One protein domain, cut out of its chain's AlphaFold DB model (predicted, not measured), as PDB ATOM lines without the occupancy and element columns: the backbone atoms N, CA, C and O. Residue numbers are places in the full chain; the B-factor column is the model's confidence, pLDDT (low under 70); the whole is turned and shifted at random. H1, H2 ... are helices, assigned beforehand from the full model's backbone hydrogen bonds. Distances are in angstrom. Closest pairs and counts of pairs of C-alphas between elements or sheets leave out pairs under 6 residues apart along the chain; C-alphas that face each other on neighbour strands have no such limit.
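What this domain is: This is residues 41 to 202 of the 202 residues of an uncharacterized protein of Myroides indicus (UniProt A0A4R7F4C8). Two helices side by side and running opposite ways, H9 and H10, make the middle of a compact body of helices. At one end of its longest axis H6, H7 and H8 stand side by side with nearly the same line, their centres making a triangle; toward the other end H1 and H2 cross H10. The short H4 and H5 pack on H9, and the four-residue H3 lies close to H1, H2 and H10. The printed part has 162 residues with ten named helices, H1 to H10 in order along the chain, and no named strand; the class is all helix. It is compact, with a radius of gyration of the C-alphas of 15.2 A, and spans 46 by 31 by 27 A.

Where its parts are: H1 covers residues 41 to 55, 21.0 A from first to last C-alpha, and begins at C-alpha 41 at (128.441, 147.420, 188.145). H2 is residues 65 to 76, 16.2 A long. H3, residues 80 to 83, H4, residues 95 to 102, and H5, residues 105 to 109, are shorter, at 5.1 A, 9.5 A and 5.7 A. H6 is residues 116 to 127, 16.4 A, and H7 is residues 132 to 141, 14.3 A. H8, residues 147 to 162, is the longest helix by residues, 22.6 A from C-alpha 147 at (139.173, 139.446, 180.423) to C-alpha 162. H9 is residues 169 to 183, 21.3 A. H10 is residues 187 to 199, 18.5 A, and ends at C-alpha 199 at (110.676, 142.397, 181.037).

How they stand to each other: H9 is the hub, touching five other helices. H9 and H10 form a helical hairpin at a shallow tilt of 27 degrees, opposite ways; their closest C-alphas, those of Gly 182 and Ala 190, are 3.8 A apart. H8 and H9 are a hairpin too, at a shallow tilt of 33 degrees, only just short of steep, with the C-alphas of Val 160 and Asp 172 closest at 6.0 A. H6, H8, H9 and H10 form a bundle, a group of helices with similar lines. H6 touches H8 at a shallow tilt of 6 degrees, the same way, closest at the C-alphas of Met 118 and Glu 149, 6.5 A apart. H7 and H8 form a third hairpin, at a shallow tilt of 4 degrees, with the C-alphas of Ile 139 and Lys 150 closest at 6.2 A. H1 touches H10 at a steep tilt of 44 degrees, the same way, closest at the C-alphas of Cys 47 and Val 191, 5.5 A apart. H2 touches H10 at a steep tilt of 51 degrees, opposite ways, with the C-alphas of Ile 69 and Leu 196 closest at 6.9 A. H4 touches H9, whose residues 173 to 178 alone take part, at a steep tilt of 55 degrees; the C-alphas of Phe 101 and Arg 174 are closest at 5.0 A. H5 touches H9, closest at the C-alphas of Ala 105 and Arg 174, 5.2 A apart. H3 and H1 are close but not clearly touching, with the C-alphas of Ile 46 and Phe 82 closest at 6.1 A. Among the pairs that are apart are H2 and H7. Every O i to N i+4 pair is within hydrogen-bond range in H1, H2 and H5 to H10; in H4 2 of 4 are, and H3 is too short for such a pair.

The domain as a whole: The two C-alphas farthest apart, those of Ile 60 and Thr 143, are 49.7 A apart. The printed part has no cut and ends at residue 202, the chain's last. The link from H3 to H4, 11 residues, is long. The mean pLDDT of the printed part is 90.7; residue 41, residues 162 to 168 and residue 202 are under 70.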
ATOM      1  N   VAL A  41     129.302 146.485 187.406       64.50
ATOM      2  CA  VAL A  41     128.441 147.420 188.145       64.50
ATOM      3  C   VAL A  41     127.832 148.451 187.191       64.50
ATOM      4  O   VAL A  41     126.644 148.751 187.284       64.50
ATOM      5  N   THR A  42     128.610 148.949 186.227       83.94
ATOM      6  CA  THR A  42     128.118 149.889 185.211       83.94
ATOM      7  C   THR A  42     127.098 149.228 184.289       83.94
ATOM      8  O   THR A  42     126.048 149.811 184.033       83.94
ATOM      9  N   LEU A  43     127.354 147.997 183.838       90.25
ATOM     10  CA  LEU A  43     126.437 147.273 182.948       90.25
ATOM     11  C   LEU A  43     125.101 146.951 183.623       90.25
ATOM     12  O   LEU A  43     124.048 147.133 183.014       90.25
ATOM     13  N   ASN A  44     125.131 146.549 184.894       87.88
ATOM     14  CA  ASN A  44     123.917 146.352 185.681       87.88
ATOM     15  C   ASN A  44     123.124 147.644 185.851       87.88
ATOM     16  O   ASN A  44     121.917 147.634 185.649       87.88
ATOM     17  N   ASN A  45     123.788 148.756 186.171       89.88
ATOM     18  CA  ASN A  45     123.106 150.040 186.315       89.88
ATOM     19  C   ASN A  45     122.436 150.484 185.007       89.88
ATOM     20  O   ASN A  45     121.318 150.985 185.045       89.88
ATOM     21  N   ILE A  46     123.089 150.281 183.858       93.25
ATOM     22  CA  ILE A  46     122.489 150.579 182.547       93.25
ATOM     23  C   ILE A  46     121.285 149.664 182.294       93.25
ATOM     24  O   ILE A  46     120.241 150.147 181.868       93.25
ATOM     25  N   CYS A  47     121.411 148.367 182.591       93.88
ATOM     26  CA  CYS A  47     120.319 147.399 182.479       93.88
ATOM     27  C   CYS A  47     119.093 147.831 183.304       93.88
ATOM     28  O   CYS A  47     117.990 147.917 182.775       93.88
ATOM     29  N   GLU A  48     119.289 148.188 184.575       92.25
ATOM     30  CA  GLU A  48     118.205 148.656 185.449       92.25
ATOM     31  C   GLU A  48     117.588 149.974 184.965       92.25
ATOM     32  O   GLU A  48     116.373 150.137 185.010       92.25
ATOM     33  N   GLN A  49     118.391 150.907 184.439       94.00
ATOM     34  CA  GLN A  49     117.869 152.150 183.860       94.00
ATOM     35  C   GLN A  49     116.916 151.878 182.690       94.00
ATOM     36  O   GLN A  49     115.810 152.417 182.673       94.00
ATOM     37  N   ILE A  50     117.302 151.016 181.742       95.69
ATOM     38  CA  ILE A  50     116.444 150.704 180.588       95.69
ATOM     39  C   ILE A  50     115.213 149.872 180.976       95.69
ATOM     40  O   ILE A  50     114.159 150.050 180.369       95.69
ATOM     41  N   ILE A  51     115.315 149.004 181.992       94.19
ATOM     42  CA  ILE A  51     114.170 148.262 182.549       94.19
ATOM     43  C   ILE A  51     113.164 149.242 183.163       94.19
ATOM     44  O   ILE A  51     111.996 149.234 182.784       94.19
ATOM     45  N   LEU A  52     113.617 150.147 184.033       94.19
ATOM     46  CA  LEU A  52     112.753 151.146 184.670       94.19
ATOM     47  C   LEU A  52     112.098 152.080 183.642       94.19
ATOM     48  O   LEU A  52     110.920 152.422 183.753       94.19
ATOM     49  N   GLU A  53     112.834 152.511 182.616       94.94
ATOM     50  CA  GLU A  53     112.263 153.307 181.523       94.94
ATOM     51  C   GLU A  53     111.203 152.524 180.731       94.94
ATOM     52  O   GLU A  53     110.193 153.109 180.329       94.94
ATOM     53  N   TYR A  54     111.399 151.214 180.541       95.38
ATOM     54  CA  TYR A  54     110.415 150.326 179.920       95.38
ATOM     55  C   TYR A  54     109.151 150.204 180.758       95.38
ATOM     56  O   TYR A  54     108.058 150.392 180.225       95.38
ATOM     57  N   GLU A  55     109.290 149.956 182.059       92.88
ATOM     58  CA  GLU A  55     108.172 149.823 182.998       92.88
ATOM     59  C   GLU A  55     107.264 151.061 183.007       92.88
ATOM     60  O   GLU A  55     106.038 150.949 183.035       92.88
ATOM     61  N   ASN A  56     107.850 152.252 182.861       92.56
ATOM     62  CA  ASN A  56     107.116 153.517 182.772       92.56
ATOM     63  C   ASN A  56     106.350 153.719 181.451       92.56
ATOM     64  O   ASN A  56     105.520 154.626 181.356       92.56
ATOM     65  N   GLN A  57     106.625 152.911 180.426       91.38
ATOM     66  CA  GLN A  57     106.019 153.005 179.093       91.38
ATOM     67  C   GLN A  57     105.207 151.758 178.719       91.38
ATOM     68  O   GLN A  57     104.798 151.629 177.562       91.38
ATOM     69  N   ILE A  58     104.960 150.845 179.669       83.44
ATOM     70  CA  ILE A  58     104.237 149.599 179.402       83.44
ATOM     71  C   ILE A  58     102.847 149.915 178.823       83.44
ATOM     72  O   ILE A  58     102.035 150.587 179.470       83.44
ATOM     73  N   PRO A  59     102.531 149.420 177.612       79.44
ATOM     74  CA  PRO A  59     101.207 149.574 177.036       79.44
ATOM     75  C   PRO A  59     100.154 148.847 177.871       79.44
ATOM     76  O   PRO A  59     100.386 147.758 178.392       79.44
ATOM     77  N   ILE A  60      98.949 149.410 177.929       79.12
ATOM     78  CA  ILE A  60      97.816 148.755 178.586       79.12
ATOM     79  C   ILE A  60      97.375 147.545 177.747       79.12
ATOM     80  O   ILE A  60      96.955 147.702 176.600       79.12
ATOM     81  N   GLY A  61      97.415 146.349 178.341       77.38
ATOM     82  CA  GLY A  61      96.928 145.100 177.743       77.38
ATOM     83  C   GLY A  61      98.030 144.079 177.447       77.38
ATOM     84  O   GLY A  61      99.194 144.264 177.789       77.38
ATOM     85  N   THR A  62      97.659 142.958 176.825       76.94
ATOM     86  CA  THR A  62      98.617 141.903 176.462       76.94
ATOM     87  C   THR A  62      99.478 142.343 175.280       76.94
ATOM     88  O   THR A  62      98.964 142.603 174.191       76.94
ATOM     89  N   VAL A  63     100.795 142.370 175.473       89.56
ATOM     90  CA  VAL A  63     101.783 142.708 174.439       89.56
ATOM     91  C   VAL A  63     102.517 141.464 173.946       89.56
ATOM     92  O   VAL A  63     102.866 140.575 174.720       89.56
ATOM     93  N   THR A  64     102.767 141.392 172.638       93.69
ATOM     94  CA  THR A  64     103.546 140.295 172.042       93.69
ATOM     95  C   THR A  64     105.034 140.444 172.365       93.69
ATOM     96  O   THR A  64     105.516 141.557 172.575       93.69
ATOM     97  N   LEU A  65     105.799 139.345 172.328       95.06
ATOM     98  CA  LEU A  65     107.259 139.387 172.514       95.06
ATOM     99  C   LEU A  65     107.935 140.371 171.546       95.06
ATOM    100  O   LEU A  65     108.768 141.173 171.951       95.06
ATOM    101  N   GLN A  66     107.522 140.379 170.276       96.19
ATOM    102  CA  GLN A  66     108.073 141.312 169.293       96.19
ATOM    103  C   GLN A  66     107.773 142.778 169.640       96.19
ATOM    104  O   GLN A  66     108.590 143.655 169.359       96.19
ATOM    105  N   HIS A  67     106.620 143.053 170.258       95.25
ATOM    106  CA  HIS A  67     106.309 144.385 170.762       95.25
ATOM    107  C   HIS A  67     107.220 144.759 171.937       95.25
ATOM    108  O   HIS A  67     107.825 145.829 171.888       95.25
ATOM    109  N   LYS A  68     107.390 143.858 172.923       96.25
ATOM    110  CA  LYS A  68     108.319 144.045 174.055       96.25
ATOM    111  C   LYS A  68     109.738 144.374 173.550       96.25
ATOM    112  O   LYS A  68     110.317 145.380 173.945       96.25
ATOM    113  N   ILE A  69     110.242 143.602 172.583       97.81
ATOM    114  CA  ILE A  69     111.545 143.823 171.927       97.81
ATOM    115  C   ILE A  69     111.631 145.201 171.260       97.81
ATOM    116  O   ILE A  69     112.619 145.915 171.428       97.81
ATOM    117  N   ASN A  70     110.623 145.581 170.470       97.06
ATOM    118  CA  ASN A  70     110.642 146.847 169.739       97.06
ATOM    119  C   ASN A  70     110.636 148.054 170.682       97.06
ATOM    120  O   ASN A  70     111.385 149.003 170.447       97.06
ATOM    121  N   LEU A  71     109.813 148.005 171.733       96.69
ATOM    122  CA  LEU A  71     109.732 149.066 172.731       96.69
ATOM    123  C   LEU A  71     111.040 149.173 173.522       96.69
ATOM    124  O   LEU A  71     111.626 150.252 173.559       96.69
ATOM    125  N   LEU A  72     111.558 148.057 174.046       97.50
ATOM    126  CA  LEU A  72     112.841 148.040 174.752       97.50
ATOM    127  C   LEU A  72     113.979 148.569 173.873       97.50
ATOM    128  O   LEU A  72     114.803 149.345 174.337       97.50
ATOM    129  N   ASN A  73     114.006 148.207 172.587       97.69
ATOM    130  CA  ASN A  73     115.025 148.712 171.671       97.69
ATOM    131  C   ASN A  73     114.911 150.223 171.465       97.69
ATOM    132  O   ASN A  73     115.927 150.905 171.401       97.69
ATOM    133  N   SER A  74     113.693 150.758 171.353       97.19
ATOM    134  CA  SER A  74     113.500 152.209 171.264       97.19
ATOM    135  C   SER A  74     114.023 152.919 172.512       97.19
ATOM    136  O   SER A  74     114.662 153.958 172.388       97.19
ATOM    137  N   ILE A  75     113.772 152.351 173.691       96.88
ATOM    138  CA  ILE A  75     114.204 152.893 174.984       96.88
ATOM    139  C   ILE A  75     115.725 152.838 175.115       96.88
ATOM    140  O   ILE A  75     116.361 153.861 175.351       96.88
ATOM    141  N   ALA A  76     116.329 151.682 174.841       96.19
ATOM    142  CA  ALA A  76     117.777 151.514 174.865       96.19
ATOM    143  C   ALA A  76     118.489 152.516 173.938       96.19
ATOM    144  O   ALA A  76     119.497 153.105 174.315       96.19
ATOM    145  N   LEU A  77     117.936 152.783 172.748       95.56
ATOM    146  CA  LEU A  77     118.500 153.754 171.803       95.56
ATOM    147  C   LEU A  77     118.244 155.228 172.168       95.56
ATOM    148  O   LEU A  77     118.843 156.111 171.555       95.56
ATOM    149  N   GLN A  78     117.373 155.512 173.138       94.94
ATOM    150  CA  GLN A  78     117.156 156.853 173.697       94.94
ATOM    151  C   GLN A  78     117.954 157.079 174.990       94.94
ATOM    152  O   GLN A  78     118.165 158.222 175.397       94.94
ATOM    153  N   ASN A  79     118.423 156.004 175.619       93.25
ATOM    154  CA  ASN A  79     119.163 156.045 176.864       93.25
ATOM    155  C   ASN A  79     120.657 156.347 176.618       93.25
ATOM    156  O   ASN A  79     121.405 155.547 176.059       93.25
ATOM    157  N   ASN A  80     121.118 157.521 177.066       90.06
ATOM    158  CA  ASN A  80     122.482 157.994 176.794       90.06
ATOM    159  C   ASN A  80     123.581 157.080 177.355       90.06
ATOM    160  O   ASN A  80     124.638 156.975 176.738       90.06
ATOM    161  N   THR A  81     123.368 156.434 178.505       90.56
ATOM    162  CA  THR A  81     124.378 155.554 179.115       90.56
ATOM    163  C   THR A  81     124.492 154.236 178.349       90.56
ATOM    164  O   THR A  81     125.603 153.747 178.153       90.56
ATOM    165  N   PHE A  82     123.388 153.713 177.807       92.38
ATOM    166  CA  PHE A  82     123.400 152.579 176.881       92.38
ATOM    167  C   PHE A  82     124.163 152.902 175.590       92.38
ATOM    168  O   PHE A  82     124.969 152.094 175.129       92.38
ATOM    169  N   LEU A  83     123.994 154.107 175.034       89.44
ATOM    170  CA  LEU A  83     124.732 154.539 173.839       89.44
ATOM    171  C   LEU A  83     126.259 154.592 174.059       89.44
ATOM    172  O   LEU A  83     127.018 154.468 173.095       89.44
ATOM    173  N   MET A  84     126.729 154.716 175.308       88.44
ATOM    174  CA  MET A  84     128.162 154.670 175.645       88.44
ATOM    175  C   MET A  84     128.766 153.260 175.551       88.44
ATOM    176  O   MET A  84     129.989 153.133 175.552       88.44
ATOM    177  N   LEU A  85     127.953 152.203 175.418       85.12
ATOM    178  CA  LEU A  85     128.417 150.812 175.310       85.12
ATOM    179  C   LEU A  85     129.028 150.447 173.947       85.12
ATOM    180  O   LEU A  85     129.366 149.285 173.741       85.12
ATOM    181  N   ASN A  86     129.178 151.419 173.038       74.44
ATOM    182  CA  ASN A  86     129.605 151.238 171.649       74.44
ATOM    183  C   ASN A  86     128.734 150.220 170.883       74.44
ATOM    184  O   ASN A  86     128.927 149.009 170.929       74.44
ATOM    185  N   LEU A  87     127.796 150.741 170.094       82.62
ATOM    186  CA  LEU A  87     126.773 149.948 169.407       82.62
ATOM    187  C   LEU A  87     127.233 149.300 168.095       82.62
ATOM    188  O   LEU A  87     126.393 148.804 167.351       82.62
ATOM    189  N   SER A  88     128.528 149.318 167.770       78.31
ATOM    190  CA  SER A  88     129.032 148.878 166.454       78.31
ATOM    191  C   SER A  88     128.616 147.452 166.067       78.31
ATOM    192  O   SER A  88     128.412 147.195 164.884       78.31
ATOM    193  N   ASN A  89     128.393 146.575 167.050       86.12
ATOM    194  CA  ASN A  89     127.885 145.211 166.855       86.12
ATOM    195  C   ASN A  89     126.550 144.954 167.582       86.12
ATOM    196  O   ASN A  89     126.163 143.807 167.799       86.12
ATOM    197  N   TYR A  90     125.851 146.003 168.013       94.06
ATOM    198  CA  TYR A  90     124.513 145.870 168.578       94.06
ATOM    199  C   TYR A  90     123.493 145.740 167.449       94.06
ATOM    200  O   TYR A  90     123.480 146.546 166.518       94.06
ATOM    201  N   THR A  91     122.612 144.747 167.533       94.56
ATOM    202  CA  THR A  91     121.505 144.596 166.588       94.56
ATOM    203  C   THR A  91     120.238 144.243 167.345       94.56
ATOM    204  O   THR A  91     120.225 143.379 168.219       94.56
ATOM    205  N   LYS A  92     119.133 144.907 166.997       96.00
ATOM    206  CA  LYS A  92     117.830 144.547 167.548       96.00
ATOM    207  C   LYS A  92     117.507 143.104 167.162       96.00
ATOM    208  O   LYS A  92     117.286 142.828 165.984       96.00
ATOM    209  N   ILE A  93     117.427 142.233 168.159       96.69
ATOM    210  CA  ILE A  93     117.089 140.825 167.958       96.69
ATOM    211  C   ILE A  93     115.635 140.649 167.518       96.69
ATOM    212  O   ILE A  93     114.767 141.501 167.729       96.69
ATOM    213  N   THR A  94     115.365 139.509 166.912       96.94
ATOM    214  CA  THR A  94     114.042 138.998 166.573       96.94
ATOM    215  C   THR A  94     113.439 138.217 167.742       96.94
ATOM    216  O   THR A  94     114.122 137.842 168.696       96.94
ATOM    217  N   ALA A  95     112.136 137.933 167.671       96.56
ATOM    218  CA  ALA A  95     111.484 137.044 168.633       96.56
ATOM    219  C   ALA A  95     112.058 135.611 168.622       96.56
ATOM    220  O   ALA A  95     112.066 134.959 169.663       96.56
ATOM    221  N   GLU A  96     112.544 135.130 167.473       96.12
ATOM    222  CA  GLU A  96     113.177 133.810 167.343       96.12
ATOM    223  C   GLU A  96     114.515 133.764 168.089       96.12
ATOM    224  O   GLU A  96     114.728 132.889 168.926       96.12
ATOM    225  N   GLU A  97     115.369 134.765 167.872       97.06
ATOM    226  CA  GLU A  97     116.643 134.903 168.585       97.06
ATOM    227  C   GLU A  97     116.434 135.085 170.092       97.06
ATOM    228  O   GLU A  97     117.169 134.511 170.891       97.06
ATOM    229  N   ALA A  98     115.402 135.825 170.509       97.19
ATOM    230  CA  ALA A  98     115.042 135.924 171.922       97.19
ATOM    231  C   ALA A  98     114.578 134.574 172.505       97.19
ATOM    232  O   ALA A  98     114.841 134.276 173.670       97.19
ATOM    233  N   GLY A  99     113.929 133.724 171.702       94.88
ATOM    234  CA  GLY A  99     113.489 132.383 172.099       94.88
ATOM    235  C   GLY A  99     114.629 131.473 172.569       94.88
ATOM    236  O   GLY A  99     114.436 130.680 173.492       94.88
ATOM    237  N   ILE A 100     115.839 131.654 172.026       94.94
ATOM    238  CA  ILE A 100     117.061 130.931 172.429       94.94
ATOM    239  C   ILE A 100     117.241 130.986 173.951       94.94
ATOM    240  O   ILE A 100     117.367 129.954 174.609       94.94
ATOM    241  N   PHE A 101     117.175 132.178 174.541       95.75
ATOM    242  CA  PHE A 101     117.369 132.349 175.982       95.75
ATOM    243  C   PHE A 101     116.067 132.496 176.774       95.75
ATOM    244  O   PHE A 101     116.089 132.307 177.983       95.75
ATOM    245  N   LEU A 102     114.925 132.813 176.155       94.69
ATOM    246  CA  LEU A 102     113.650 132.923 176.877       94.69
ATOM    247  C   LEU A 102     112.948 131.575 177.055       94.69
ATOM    248  O   LEU A 102     112.350 131.335 178.102       94.69
ATOM    249  N   THR A 103     113.004 130.687 176.062       93.12
ATOM    250  CA  THR A 103     112.282 129.403 176.097       93.12
ATOM    251  C   THR A 103     113.215 128.201 176.091       93.12
ATOM    252  O   THR A 103     112.905 127.205 176.740       93.12
ATOM    253  N   ASN A 104     114.371 128.296 175.428       93.56
ATOM    254  CA  ASN A 104     115.266 127.155 175.194       93.56
ATOM    255  C   ASN A 104     116.517 127.147 176.093       93.56
ATOM    256  O   ASN A 104     117.425 126.345 175.873       93.56
ATOM    257  N   ALA A 105     116.554 128.000 177.124       93.56
ATOM    258  CA  ALA A 105     117.746 128.244 177.940       93.56
ATOM    259  C   ALA A 105     118.376 126.976 178.540       93.56
ATOM    260  O   ALA A 105     119.594 126.897 178.644       93.56
ATOM    261  N   GLU A 106     117.577 125.973 178.912       93.12
ATOM    262  CA  GLU A 106     118.089 124.707 179.453       93.12
ATOM    263  C   GLU A 106     118.980 123.966 178.445       93.12
ATOM    264  O   GLU A 106     120.067 123.501 178.785       93.12
ATOM    265  N   TRP A 107     118.531 123.867 177.194       94.94
ATOM    266  CA  TRP A 107     119.299 123.216 176.137       94.94
ATOM    267  C   TRP A 107     120.499 124.074 175.739       94.94
ATOM    268  O   TRP A 107     121.623 123.577 175.704       94.94
ATOM    269  N   GLU A 108     120.274 125.370 175.527       96.44
ATOM    270  CA  GLU A 108     121.306 126.317 175.092       96.44
ATOM    271  C   GLU A 108     122.436 126.486 176.104       96.44
ATOM    272  O   GLU A 108     123.584 126.647 175.700       96.44
ATOM    273  N   TYR A 109     122.147 126.406 177.408       96.38
ATOM    274  CA  TYR A 109     123.166 126.459 178.458       96.38
ATOM    275  C   TYR A 109     124.245 125.387 178.251       96.38
ATOM    276  O   TYR A 109     125.436 125.662 178.367       96.38
ATOM    277  N   ASN A 110     123.832 124.179 177.862       95.25
ATOM    278  CA  ASN A 110     124.740 123.063 177.607       95.25
ATOM    279  C   ASN A 110     125.457 123.157 176.245       95.25
ATOM    280  O   ASN A 110     126.269 122.291 175.933       95.25
ATOM    281  N   GLN A 111     125.126 124.155 175.420       95.06
ATOM    282  CA  GLN A 111     125.695 124.397 174.088       95.06
ATOM    283  C   GLN A 111     126.425 125.749 174.007       95.06
ATOM    284  O   GLN A 111     126.721 126.231 172.912       95.06
ATOM    285  N   LEU A 112     126.679 126.403 175.146       96.31
ATOM    286  CA  LEU A 112     127.427 127.654 175.171       96.31
ATOM    287  C   LEU A 112     128.866 127.416 174.702       96.31
ATOM    288  O   LEU A 112     129.564 126.542 175.212       96.31
ATOM    289  N   ASP A 113     129.306 128.231 173.746       94.69
ATOM    290  CA  ASP A 113     130.687 128.253 173.265       94.69
ATOM    291  C   ASP A 113     131.537 129.108 174.213       94.69
ATOM    292  O   ASP A 113     131.693 130.316 174.027       94.69
ATOM    293  N   ILE A 114     131.966 128.488 175.312       95.94
ATOM    294  CA  ILE A 114     132.725 129.103 176.408       95.94
ATOM    295  C   ILE A 114     133.825 128.151 176.880       95.94
ATOM    296  O   ILE A 114     133.744 126.939 176.664       95.94
ATOM    297  N   SER A 115     134.844 128.671 177.568       97.69
ATOM    298  CA  SER A 115     135.861 127.799 178.156       97.69
ATOM    299  C   SER A 115     135.275 126.891 179.242       97.69
ATOM    300  O   SER A 115     134.308 127.228 179.935       97.69
ATOM    301  N   GLU A 116     135.932 125.750 179.462       97.38
ATOM    302  CA  GLU A 116     135.632 124.853 180.584       97.38
ATOM    303  C   GLU A 116     135.668 125.603 181.923       97.38
ATOM    304  O   GLU A 116     134.839 125.374 182.808       97.38
ATOM    305  N   LYS A 117     136.594 126.558 182.055       98.00
ATOM    306  CA  LYS A 117     136.759 127.329 183.278       98.00
ATOM    307  C   LYS A 117     135.601 128.290 183.521       98.00
ATOM    308  O   LYS A 117     135.074 128.329 184.634       98.00
ATOM    309  N   MET A 118     135.161 129.014 182.494       98.12
ATOM    310  CA  MET A 118     133.966 129.850 182.584       98.12
ATOM    311  C   MET A 118     132.735 129.001 182.915       98.12
ATOM    312  O   MET A 118     131.985 129.348 183.827       98.12
ATOM    313  N   ASN A 119     132.566 127.852 182.252       97.94
ATOM    314  CA  ASN A 119     131.472 126.923 182.534       97.94
ATOM    315  C   ASN A 119     131.478 126.451 184.001       97.94
ATOM    316  O   ASN A 119     130.433 126.413 184.652       97.94
ATOM    317  N   SER A 120     132.650 126.151 184.570       97.81
ATOM    318  CA  SER A 120     132.774 125.806 185.991       97.81
ATOM    319  C   SER A 120     132.250 126.919 186.904       97.81
ATOM    320  O   SER A 120     131.519 126.627 187.849       97.81
ATOM    321  N   TYR A 121     132.579 128.185 186.631       97.75
ATOM    322  CA  TYR A 121     132.071 129.308 187.424       97.75
ATOM    323  C   TYR A 121     130.566 129.514 187.256       97.75
ATOM    324  O   TYR A 121     129.881 129.754 188.245       97.75
ATOM    325  N   LEU A 122     130.025 129.358 186.045       96.38
ATOM    326  CA  LEU A 122     128.577 129.423 185.823       96.38
ATOM    327  C   LEU A 122     127.829 128.346 186.620       96.38
ATOM    328  O   LEU A 122     126.780 128.631 187.192       96.38
ATOM    329  N   ASN A 123     128.379 127.133 186.710       94.88
ATOM    330  CA  ASN A 123     127.804 126.064 187.530       94.88
ATOM    331  C   ASN A 123     127.843 126.392 189.032       94.88
ATOM    332  O   ASN A 123     126.885 126.091 189.740       94.88
ATOM    333  N   ILE A 124     128.902 127.052 189.517       94.38
ATOM    334  CA  ILE A 124     128.961 127.560 190.899       94.38
ATOM    335  C   ILE A 124     127.899 128.652 191.112       94.38
ATOM    336  O   ILE A 124     127.170 128.623 192.100       94.38
ATOM    337  N   ILE A 125     127.748 129.585 190.166       92.75
ATOM    338  CA  ILE A 125     126.711 130.628 190.229       92.75
ATOM    339  C   ILE A 125     125.310 130.000 190.316       92.75
ATOM    340  O   ILE A 125     124.486 130.444 191.116       92.75
ATOM    341  N   LEU A 126     125.051 128.944 189.539       91.19
ATOM    342  CA  LEU A 126     123.782 128.212 189.557       91.19
ATOM    343  C   LEU A 126     123.577 127.363 190.816       91.19
ATOM    344  O   LEU A 126     122.430 127.194 191.234       91.19
ATOM    345  N   SER A 127     124.643 126.827 191.425       89.12
ATOM    346  CA  SER A 127     124.529 126.020 192.650       89.12
ATOM    347  C   SER A 127     124.118 126.855 193.861       89.12
ATOM    348  O   SER A 127     123.527 126.315 194.795       89.12
ATOM    349  N   LYS A 128     124.410 128.165 193.838       80.12
ATOM    350  CA  LYS A 128     124.122 129.137 194.912       80.12
ATOM    351  C   LYS A 128     124.814 128.841 196.242       80.12
ATOM    352  O   LYS A 128     124.576 129.541 197.221       80.12
ATOM    353  N   ASP A 129     125.703 127.856 196.264       85.44
ATOM    354  CA  ASP A 129     126.518 127.513 197.423       85.44
ATOM    355  C   ASP A 129     127.880 128.204 197.311       85.44
ATOM    356  O   ASP A 129     128.907 127.593 197.015       85.44
ATOM    357  N   TYR A 130     127.863 129.532 197.436       87.81
ATOM    358  CA  TYR A 130     129.065 130.354 197.370       87.81
ATOM    359  C   TYR A 130     128.913 131.661 198.152       87.81
ATOM    360  O   TYR A 130     127.829 132.226 198.297       87.81
ATOM    361  N   SER A 131     130.042 132.202 198.609       90.25
ATOM    362  CA  SER A 131     130.121 133.586 199.077       90.25
ATOM    363  C   SER A 131     130.359 134.502 197.882       90.25
ATOM    364  O   SER A 131     131.357 134.345 197.183       90.25
ATOM    365  N   PHE A 132     129.474 135.476 197.649       87.94
ATOM    366  CA  PHE A 132     129.589 136.399 196.511       87.94
ATOM    367  C   PHE A 132     130.957 137.094 196.446       87.94
ATOM    368  O   PHE A 132     131.561 137.156 195.379       87.94
ATOM    369  N   LEU A 133     131.459 137.603 197.578       89.19
ATOM    370  CA  LEU A 133     132.746 138.309 197.616       89.19
ATOM    371  C   LEU A 133     133.916 137.367 197.317       89.19
ATOM    372  O   LEU A 133     134.845 137.764 196.619       89.19
ATOM    373  N   MET A 134     133.848 136.127 197.809       92.88
ATOM    374  CA  MET A 134     134.873 135.124 197.523       92.88
ATOM    375  C   MET A 134     134.834 134.715 196.056       92.88
ATOM    376  O   MET A 134     135.851 134.820 195.389       92.88
ATOM    377  N   LEU A 135     133.659 134.370 195.524       93.88
ATOM    378  CA  LEU A 135     133.510 133.977 194.125       93.88
ATOM    379  C   LEU A 135     133.966 135.085 193.169       93.88
ATOM    380  O   LEU A 135     134.651 134.815 192.188       93.88
ATOM    381  N   ARG A 136     133.626 136.344 193.470       92.94
ATOM    382  CA  ARG A 136     134.095 137.492 192.690       92.94
ATOM    383  C   ARG A 136     135.620 137.615 192.736       92.94
ATOM    384  O   ARG A 136     136.230 137.828 191.695       92.94
ATOM    385  N   SER A 137     136.226 137.457 193.913       92.44
ATOM    386  CA  SER A 137     137.686 137.443 194.062       92.44
ATOM    387  C   SER A 137     138.326 136.283 193.294       92.44
ATOM    388  O   SER A 137     139.343 136.484 192.636       92.44
ATOM    389  N   ASP A 138     137.730 135.093 193.340       96.75
ATOM    390  CA  ASP A 138     138.234 133.908 192.645       96.75
ATOM    391  C   ASP A 138     138.220 134.112 191.127       96.75
ATOM    392  O   ASP A 138     139.207 133.808 190.469       96.75
ATOM    393  N   ILE A 139     137.138 134.673 190.573       96.12
ATOM    394  CA  ILE A 139     137.037 135.017 189.144       96.12
ATOM    395  C   ILE A 139     138.104 136.053 188.752       96.12
ATOM    396  O   ILE A 139     138.743 135.916 187.710       96.12
ATOM    397  N   ASP A 140     138.311 137.080 189.581       94.44
ATOM    398  CA  ASP A 140     139.256 138.170 189.302       94.44
ATOM    399  C   ASP A 140     140.705 137.672 189.202       94.44
ATOM    400  O   ASP A 140     141.439 138.019 188.273       94.44
ATOM    401  N   HIS A 141     141.092 136.777 190.112       95.94
ATOM    402  CA  HIS A 141     142.449 136.233 190.190       95.94
ATOM    403  C   HIS A 141     142.667 134.992 189.315       95.94
ATOM    404  O   HIS A 141     143.797 134.505 189.226       95.94
ATOM    405  N   ASP A 142     141.631 134.474 188.651       96.94
ATOM    406  CA  ASP A 142     141.783 133.301 187.799       96.94
ATOM    407  C   ASP A 142     142.572 133.637 186.529       96.94
ATOM    408  O   ASP A 142     142.225 134.544 185.771       96.94
ATOM    409  N   THR A 143     143.661 132.910 186.293       96.88
ATOM    410  CA  THR A 143     144.569 133.160 185.162       96.88
ATOM    411  C   THR A 143     144.182 132.399 183.895       96.88
ATOM    412  O   THR A 143     144.757 132.660 182.842       96.88
ATOM    413  N   PHE A 144     143.208 131.485 183.974       97.44
ATOM    414  CA  PHE A 144     142.700 130.733 182.825       97.44
ATOM    415  C   PHE A 144     141.493 131.399 182.164       97.44
ATOM    416  O   PHE A 144     141.138 131.026 181.048       97.44
ATOM    417  N   LEU A 145     140.868 132.370 182.833       96.19
ATOM    418  CA  LEU A 145     139.815 133.192 182.251       96.19
ATOM    419  C   LEU A 145     140.408 134.353 181.457       96.19
ATOM    420  O   LEU A 145     141.280 135.078 181.939       96.19
ATOM    421  N   THR A 146     139.861 134.586 180.271       94.31
ATOM    422  CA  THR A 146     140.091 135.826 179.526       94.31
ATOM    423  C   THR A 146     139.393 137.010 180.201       94.31
ATOM    424  O   THR A 146     138.416 136.840 180.933       94.31
ATOM    425  N   ASP A 147     139.831 138.237 179.906       90.88
ATOM    426  CA  ASP A 147     139.173 139.446 180.423       90.88
ATOM    427  C   ASP A 147     137.690 139.503 180.030       90.88
ATOM    428  O   ASP A 147     136.841 139.898 180.829       90.88
ATOM    429  N   LEU A 148     137.347 139.068 178.812       90.69
ATOM    430  CA  LEU A 148     135.956 139.005 178.360       90.69
ATOM    431  C   LEU A 148     135.130 138.044 179.222       90.69
ATOM    432  O   LEU A 148     134.029 138.397 179.644       90.69
ATOM    433  N   GLU A 149     135.656 136.858 179.523       95.12
ATOM    434  CA  GLU A 149     134.964 135.881 180.368       95.12
ATOM    435  C   GLU A 149     134.810 136.386 181.801       95.12
ATOM    436  O   GLU A 149     133.729 136.252 182.368       95.12
ATOM    437  N   LYS A 150     135.833 137.040 182.370       94.69
ATOM    438  CA  LYS A 150     135.735 137.666 183.699       94.69
ATOM    439  C   LYS A 150     134.637 138.719 183.741       94.69
ATOM    440  O   LYS A 150     133.769 138.666 184.607       94.69
ATOM    441  N   ASN A 151     134.623 139.635 182.775       91.12
ATOM    442  CA  ASN A 151     133.591 140.669 182.690       91.12
ATOM    443  C   ASN A 151     132.193 140.070 182.515       91.12
ATOM    444  O   ASN A 151     131.244 140.516 183.160       91.12
ATOM    445  N   THR A 152     132.083 139.024 181.694       94.00
ATOM    446  CA  THR A 152     130.831 138.298 181.483       94.00
ATOM    447  C   THR A 152     130.348 137.647 182.777       94.00
ATOM    448  O   THR A 152     129.196 137.831 183.166       94.00
ATOM    449  N   LEU A 153     131.235 136.942 183.484       95.75
ATOM    450  CA  LEU A 153     130.938 136.312 184.768       95.75
ATOM    451  C   LEU A 153     130.565 137.337 185.833       95.75
ATOM    452  O   LEU A 153     129.619 137.103 186.574       95.75
ATOM    453  N   PHE A 154     131.243 138.483 185.898       93.94
ATOM    454  CA  PHE A 154     130.881 139.548 186.829       93.94
ATOM    455  C   PHE A 154     129.500 140.128 186.529       93.94
ATOM    456  O   PHE A 154     128.725 140.343 187.460       93.94
ATOM    457  N   PHE A 155     129.164 140.351 185.256       93.31
ATOM    458  CA  PHE A 155     127.836 140.834 184.882       93.31
ATOM    459  C   PHE A 155     126.750 139.811 185.245       93.31
ATOM    460  O   PHE A 155     125.769 140.164 185.893       93.31
ATOM    461  N   ILE A 156     126.963 138.529 184.933       94.12
ATOM    462  CA  ILE A 156     126.058 137.432 185.310       94.12
ATOM    463  C   ILE A 156     125.900 137.335 186.829       94.12
ATOM    464  O   ILE A 156     124.779 137.259 187.329       94.12
ATOM    465  N   LEU A 157     127.014 137.339 187.563       91.38
ATOM    466  CA  LEU A 157     127.038 137.214 189.015       91.38
ATOM    467  C   LEU A 157     126.251 138.350 189.676       91.38
ATOM    468  O   LEU A 157     125.465 138.105 190.592       91.38
ATOM    469  N   ASP A 158     126.420 139.580 189.193       88.56
ATOM    470  CA  ASP A 158     125.678 140.722 189.710       88.56
ATOM    471  C   ASP A 158     124.186 140.638 189.321       88.56
ATOM    472  O   ASP A 158     123.330 140.921 190.157       88.56
ATOM    473  N   ARG A 159     123.845 140.215 188.093       87.00
ATOM    474  CA  ARG A 159     122.448 140.027 187.643       87.00
ATOM    475  C   ARG A 159     121.697 138.985 188.466       87.00
ATOM    476  O   ARG A 159     120.640 139.288 189.008       87.00
ATOM    477  N   VAL A 160     122.260 137.786 188.603       84.62
ATOM    478  CA  VAL A 160     121.653 136.685 189.370       84.62
ATOM    479  C   VAL A 160     121.514 137.063 190.851       84.62
ATOM    480  O   VAL A 160     120.539 136.689 191.502       84.62
ATOM    481  N   ARG A 161     122.447 137.866 191.387       78.19
ATOM    482  CA  ARG A 161     122.380 138.362 192.767       78.19
ATOM    483  C   ARG A 161     121.299 139.420 192.996       78.19
ATOM    484  O   ARG A 161     120.801 139.488 194.110       78.19
ATOM    485  N   VAL A 162     120.968 140.289 192.043       66.00
ATOM    486  CA  VAL A 162     119.987 141.372 192.287       66.00
ATOM    487  C   VAL A 162     118.569 140.820 192.500       66.00
ATOM    488  O   VAL A 162     117.777 141.405 193.234       66.00
ATOM    489  N   GLU A 163     118.253 139.648 191.955       63.50
ATOM    490  CA  GLU A 163     116.885 139.116 191.900       63.50
ATOM    491  C   GLU A 163     116.438 138.310 193.144       63.50
ATOM    492  O   GLU A 163     115.659 137.362 193.047       63.50
ATOM    493  N   LEU A 164     116.893 138.723 194.337       49.53
ATOM    494  CA  LEU A 164     116.793 138.060 195.660       49.53
ATOM    495  C   LEU A 164     115.386 137.714 196.212       49.53
ATOM    496  O   LEU A 164     115.259 137.385 197.389       49.53
ATOM    497  N   GLY A 165     114.321 137.773 195.412       47.34
ATOM    498  CA  GLY A 165     112.950 137.481 195.854       47.34
ATOM    499  C   GLY A 165     112.286 136.273 195.189       47.34
ATOM    500  O   GLY A 165     111.398 135.667 195.785       47.34
ATOM    501  N   TYR A 166     112.700 135.902 193.974       45.44
ATOM    502  CA  TYR A 166     112.085 134.808 193.220       45.44
ATOM    503  C   TYR A 166     113.145 134.096 192.382       45.44
ATOM    504  O   TYR A 166     113.521 134.522 191.295       45.44
ATOM    505  N   HIS A 167     113.666 133.012 192.941       59.25
ATOM    506  CA  HIS A 167     114.788 132.272 192.391       59.25
ATOM    507  C   HIS A 167     114.302 131.065 191.601       59.25
ATOM    508  O   HIS A 167     114.293 129.943 192.104       59.25
ATOM    509  N   ASP A 168     113.903 131.307 190.361       69.38
ATOM    510  CA  ASP A 168     113.625 130.249 189.400       69.38
ATOM    511  C   ASP A 168     114.955 129.811 188.748       69.38
ATOM    512  O   ASP A 168     115.581 130.613 188.061       69.38
ATOM    513  N   PRO A 169     115.445 128.569 188.931       74.69
ATOM    514  CA  PRO A 169     116.664 128.098 188.264       74.69
ATOM    515  C   PRO A 169     116.609 128.234 186.738       74.69
ATOM    516  O   PRO A 169     117.637 128.420 186.086       74.69
ATOM    517  N   THR A 170     115.403 128.181 186.168       82.06
ATOM    518  CA  THR A 170     115.172 128.466 184.751       82.06
ATOM    519  C   THR A 170     115.625 129.880 184.434       82.06
ATOM    520  O   THR A 170     116.331 130.093 183.455       82.06
ATOM    521  N   TRP A 171     115.264 130.840 185.282       85.00
ATOM    522  CA  TRP A 171     115.551 132.256 185.121       85.00
ATOM    523  C   TRP A 171     117.037 132.593 185.169       85.00
ATOM    524  O   TRP A 171     117.533 133.340 184.320       85.00
ATOM    525  N   ASP A 172     117.758 132.007 186.120       89.94
ATOM    526  CA  ASP A 172     119.204 132.193 186.214       89.94
ATOM    527  C   ASP A 172     119.881 131.663 184.942       89.94
ATOM    528  O   ASP A 172     120.743 132.333 184.370       89.94
ATOM    529  N   LYS A 173     119.414 130.523 184.408       93.31
ATOM    530  CA  LYS A 173     119.870 130.015 183.104       93.31
ATOM    531  C   LYS A 173     119.503 130.939 181.945       93.31
ATOM    532  O   LYS A 173     120.341 131.122 181.066       93.31
ATOM    533  N   ARG A 174     118.314 131.562 181.931       94.69
ATOM    534  CA  ARG A 174     117.960 132.566 180.904       94.69
ATOM    535  C   ARG A 174     118.956 133.717 180.913       94.69
ATOM    536  O   ARG A 174     119.489 134.047 179.858       94.69
ATOM    537  N   ASN A 175     119.239 134.283 182.092       93.88
ATOM    538  CA  ASN A 175     120.223 135.357 182.256       93.88
ATOM    539  C   ASN A 175     121.601 134.925 181.760       93.88
ATOM    540  O   ASN A 175     122.196 135.632 180.953       93.88
ATOM    541  N   ILE A 176     122.078 133.748 182.170       96.19
ATOM    542  CA  ILE A 176     123.370 133.231 181.717       96.19
ATOM    543  C   ILE A 176     123.406 133.104 180.191       96.19
ATOM    544  O   ILE A 176     124.283 133.685 179.559       96.19
ATOM    545  N   VAL A 177     122.451 132.395 179.583       97.44
ATOM    546  CA  VAL A 177     122.441 132.177 178.128       97.44
ATOM    547  C   VAL A 177     122.319 133.505 177.383       97.44
ATOM    548  O   VAL A 177     123.094 133.761 176.465       97.44
ATOM    549  N   GLY A 178     121.392 134.375 177.788       97.06
ATOM    550  CA  GLY A 178     121.168 135.664 177.138       97.06
ATOM    551  C   GLY A 178     122.382 136.587 177.216       97.06
ATOM    552  O   GLY A 178     122.732 137.212 176.213       97.06
ATOM    553  N   ILE A 179     123.054 136.641 178.367       96.94
ATOM    554  CA  ILE A 179     124.250 137.467 178.566       96.94
ATOM    555  C   ILE A 179     125.439 136.898 177.789       96.94
ATOM    556  O   ILE A 179     126.080 137.648 177.056       96.94
ATOM    557  N   VAL A 180     125.706 135.590 177.882       97.19
ATOM    558  CA  VAL A 180     126.817 134.949 177.154       97.19
ATOM    559  C   VAL A 180     126.643 135.118 175.644       97.19
ATOM    560  O   VAL A 180     127.551 135.615 174.982       97.19
ATOM    561  N   LYS A 181     125.463 134.796 175.095       95.81
ATOM    562  CA  LYS A 181     125.166 134.996 173.663       95.81
ATOM    563  C   LYS A 181     125.201 136.477 173.276       95.81
ATOM    564  O   LYS A 181     125.581 136.816 172.163       95.81
ATOM    565  N   GLY A 182     124.834 137.381 174.185       95.00
ATOM    566  CA  GLY A 182     124.945 138.819 173.960       95.00
ATOM    567  C   GLY A 182     126.397 139.272 173.795       95.00
ATOM    568  O   GLY A 182     126.712 139.971 172.835       95.00
ATOM    569  N   TYR A 183     127.298 138.812 174.665       92.94
ATOM    570  CA  TYR A 183     128.724 139.147 174.594       92.94
ATOM    571  C   TYR A 183     129.443 138.598 173.362       92.94
ATOM    572  O   TYR A 183     130.465 139.164 172.978       92.94
ATOM    573  N   GLN A 184     128.901 137.569 172.704       90.38
ATOM    574  CA  GLN A 184     129.392 137.138 171.389       90.38
ATOM    575  C   GLN A 184     129.257 138.249 170.330       90.38
ATOM    576  O   GLN A 184     130.030 138.275 169.378       90.38
ATOM    577  N   ASN A 185     128.328 139.193 170.526       90.19
ATOM    578  CA  ASN A 185     128.147 140.364 169.673       90.19
ATOM    579  C   ASN A 185     128.755 141.628 170.304       90.19
ATOM    580  O   ASN A 185     129.643 142.257 169.726       90.19
ATOM    581  N   SER A 186     128.253 142.042 171.476       91.38
ATOM    582  CA  SER A 186     128.715 143.241 172.192       91.38
ATOM    583  C   SER A 186     128.206 143.310 173.644       91.38
ATOM    584  O   SER A 186     127.171 142.722 173.967       91.38
ATOM    585  N   PRO A 187     128.844 144.114 174.522       91.62
ATOM    586  CA  PRO A 187     128.300 144.416 175.849       91.62
ATOM    587  C   PRO A 187     126.901 145.051 175.797       91.62
ATOM    588  O   PRO A 187     126.047 144.729 176.619       91.62
ATOM    589  N   ALA A 188     126.634 145.906 174.800       94.19
ATOM    590  CA  ALA A 188     125.309 146.482 174.565       94.19
ATOM    591  C   ALA A 188     124.251 145.400 174.303       94.19
ATOM    592  O   ALA A 188     123.156 145.448 174.861       94.19
ATOM    593  N   GLN A 189     124.594 144.383 173.504       96.06
ATOM    594  CA  GLN A 189     123.708 143.251 173.249       96.06
ATOM    595  C   GLN A 189     123.452 142.426 174.516       96.06
ATOM    596  O   GLN A 189     122.317 142.028 174.763       96.06
ATOM    597  N   ALA A 190     124.481 142.195 175.336       95.44
ATOM    598  CA  ALA A 190     124.333 141.497 176.610       95.44
ATOM    599  C   ALA A 190     123.391 142.241 177.570       95.44
ATOM    600  O   ALA A 190     122.498 141.624 178.153       95.44
ATOM    601  N   VAL A 191     123.541 143.566 177.688       95.88
ATOM    602  CA  VAL A 191     122.649 144.418 178.492       95.88
ATOM    603  C   VAL A 191     121.215 144.371 177.966       95.88
ATOM    604  O   VAL A 191     120.285 144.173 178.744       95.88
ATOM    605  N   PHE A 192     121.031 144.479 176.648       97.50
ATOM    606  CA  PHE A 192     119.711 144.379 176.028       97.50
ATOM    607  C   PHE A 192     119.040 143.028 176.308       97.50
ATOM    608  O   PHE A 192     117.877 142.984 176.705       97.50
ATOM    609  N   ASN A 193     119.773 141.923 176.134       97.38
ATOM    610  CA  ASN A 193     119.249 140.579 176.367       97.38
ATOM    611  C   ASN A 193     118.845 140.392 177.837       97.38
ATOM    612  O   ASN A 193     117.758 139.883 178.103       97.38
ATOM    613  N   ALA A 194     119.678 140.842 178.782       95.25
ATOM    614  CA  ALA A 194     119.379 140.785 180.215       95.25
ATOM    615  C   ALA A 194     118.118 141.590 180.581       95.25
ATOM    616  O   ALA A 194     117.254 141.092 181.305       95.25
ATOM    617  N   ALA A 195     117.965 142.797 180.033       95.81
ATOM    618  CA  ALA A 195     116.766 143.604 180.247       95.81
ATOM    619  C   ALA A 195     115.515 142.954 179.644       95.81
ATOM    620  O   ALA A 195     114.469 142.903 180.292       95.81
ATOM    621  N   LEU A 196     115.617 142.397 178.432       97.00
ATOM    622  CA  LEU A 196     114.498 141.703 177.796       97.00
ATOM    623  C   LEU A 196     114.052 140.490 178.605       97.00
ATOM    624  O   LEU A 196     112.850 140.251 178.713       97.00
ATOM    625  N   ILE A 197     115.012 139.739 179.156       94.88
ATOM    626  CA  ILE A 197     114.737 138.639 180.075       94.88
ATOM    627  C   ILE A 197     113.848 139.172 181.187       94.88
ATOM    628  O   ILE A 197     112.703 138.722 181.241       94.88
ATOM    629  N   LYS A 198     114.298 140.197 181.938       91.62
ATOM    630  CA  LYS A 198     113.542 140.816 183.044       91.62
ATOM    631  C   LYS A 198     112.110 141.185 182.661       91.62
ATOM    632  O   LYS A 198     111.160 140.713 183.275       91.62
ATOM    633  N   ILE A 199     111.962 141.931 181.576       92.06
ATOM    634  CA  ILE A 199     110.676 142.397 181.037       92.06
ATOM    635  C   ILE A 199     109.728 141.250 180.636       92.06
ATOM    636  O   ILE A 199     108.512 141.429 180.540       92.06
ATOM    637  N   CYS A 200     110.255 140.060 180.349       90.69
ATOM    638  CA  CYS A 200     109.458 138.885 180.000       90.69
ATOM    639  C   CYS A 200     109.073 138.010 181.203       90.69
ATOM    640  O   CYS A 200     108.358 137.028 181.005       90.69
ATOM    641  N   GLN A 201     109.529 138.335 182.418       80.38
ATOM    642  CA  GLN A 201     109.064 137.702 183.661       80.38
ATOM    643  C   GLN A 201     107.705 138.227 184.113       80.38
ATOM    644  O   GLN A 201     106.962 137.490 184.759       80.38
ATOM    645  N   GLU A 202     107.418 139.483 183.776       58.53
ATOM    646  CA  GLU A 202     106.183 140.210 184.085       58.53
ATOM    647  C   GLU A 202     105.134 140.070 182.968       58.53
ATOM    648  O   GLU A 202     103.954 139.854 183.322       58.53
TER     649      GLU A 202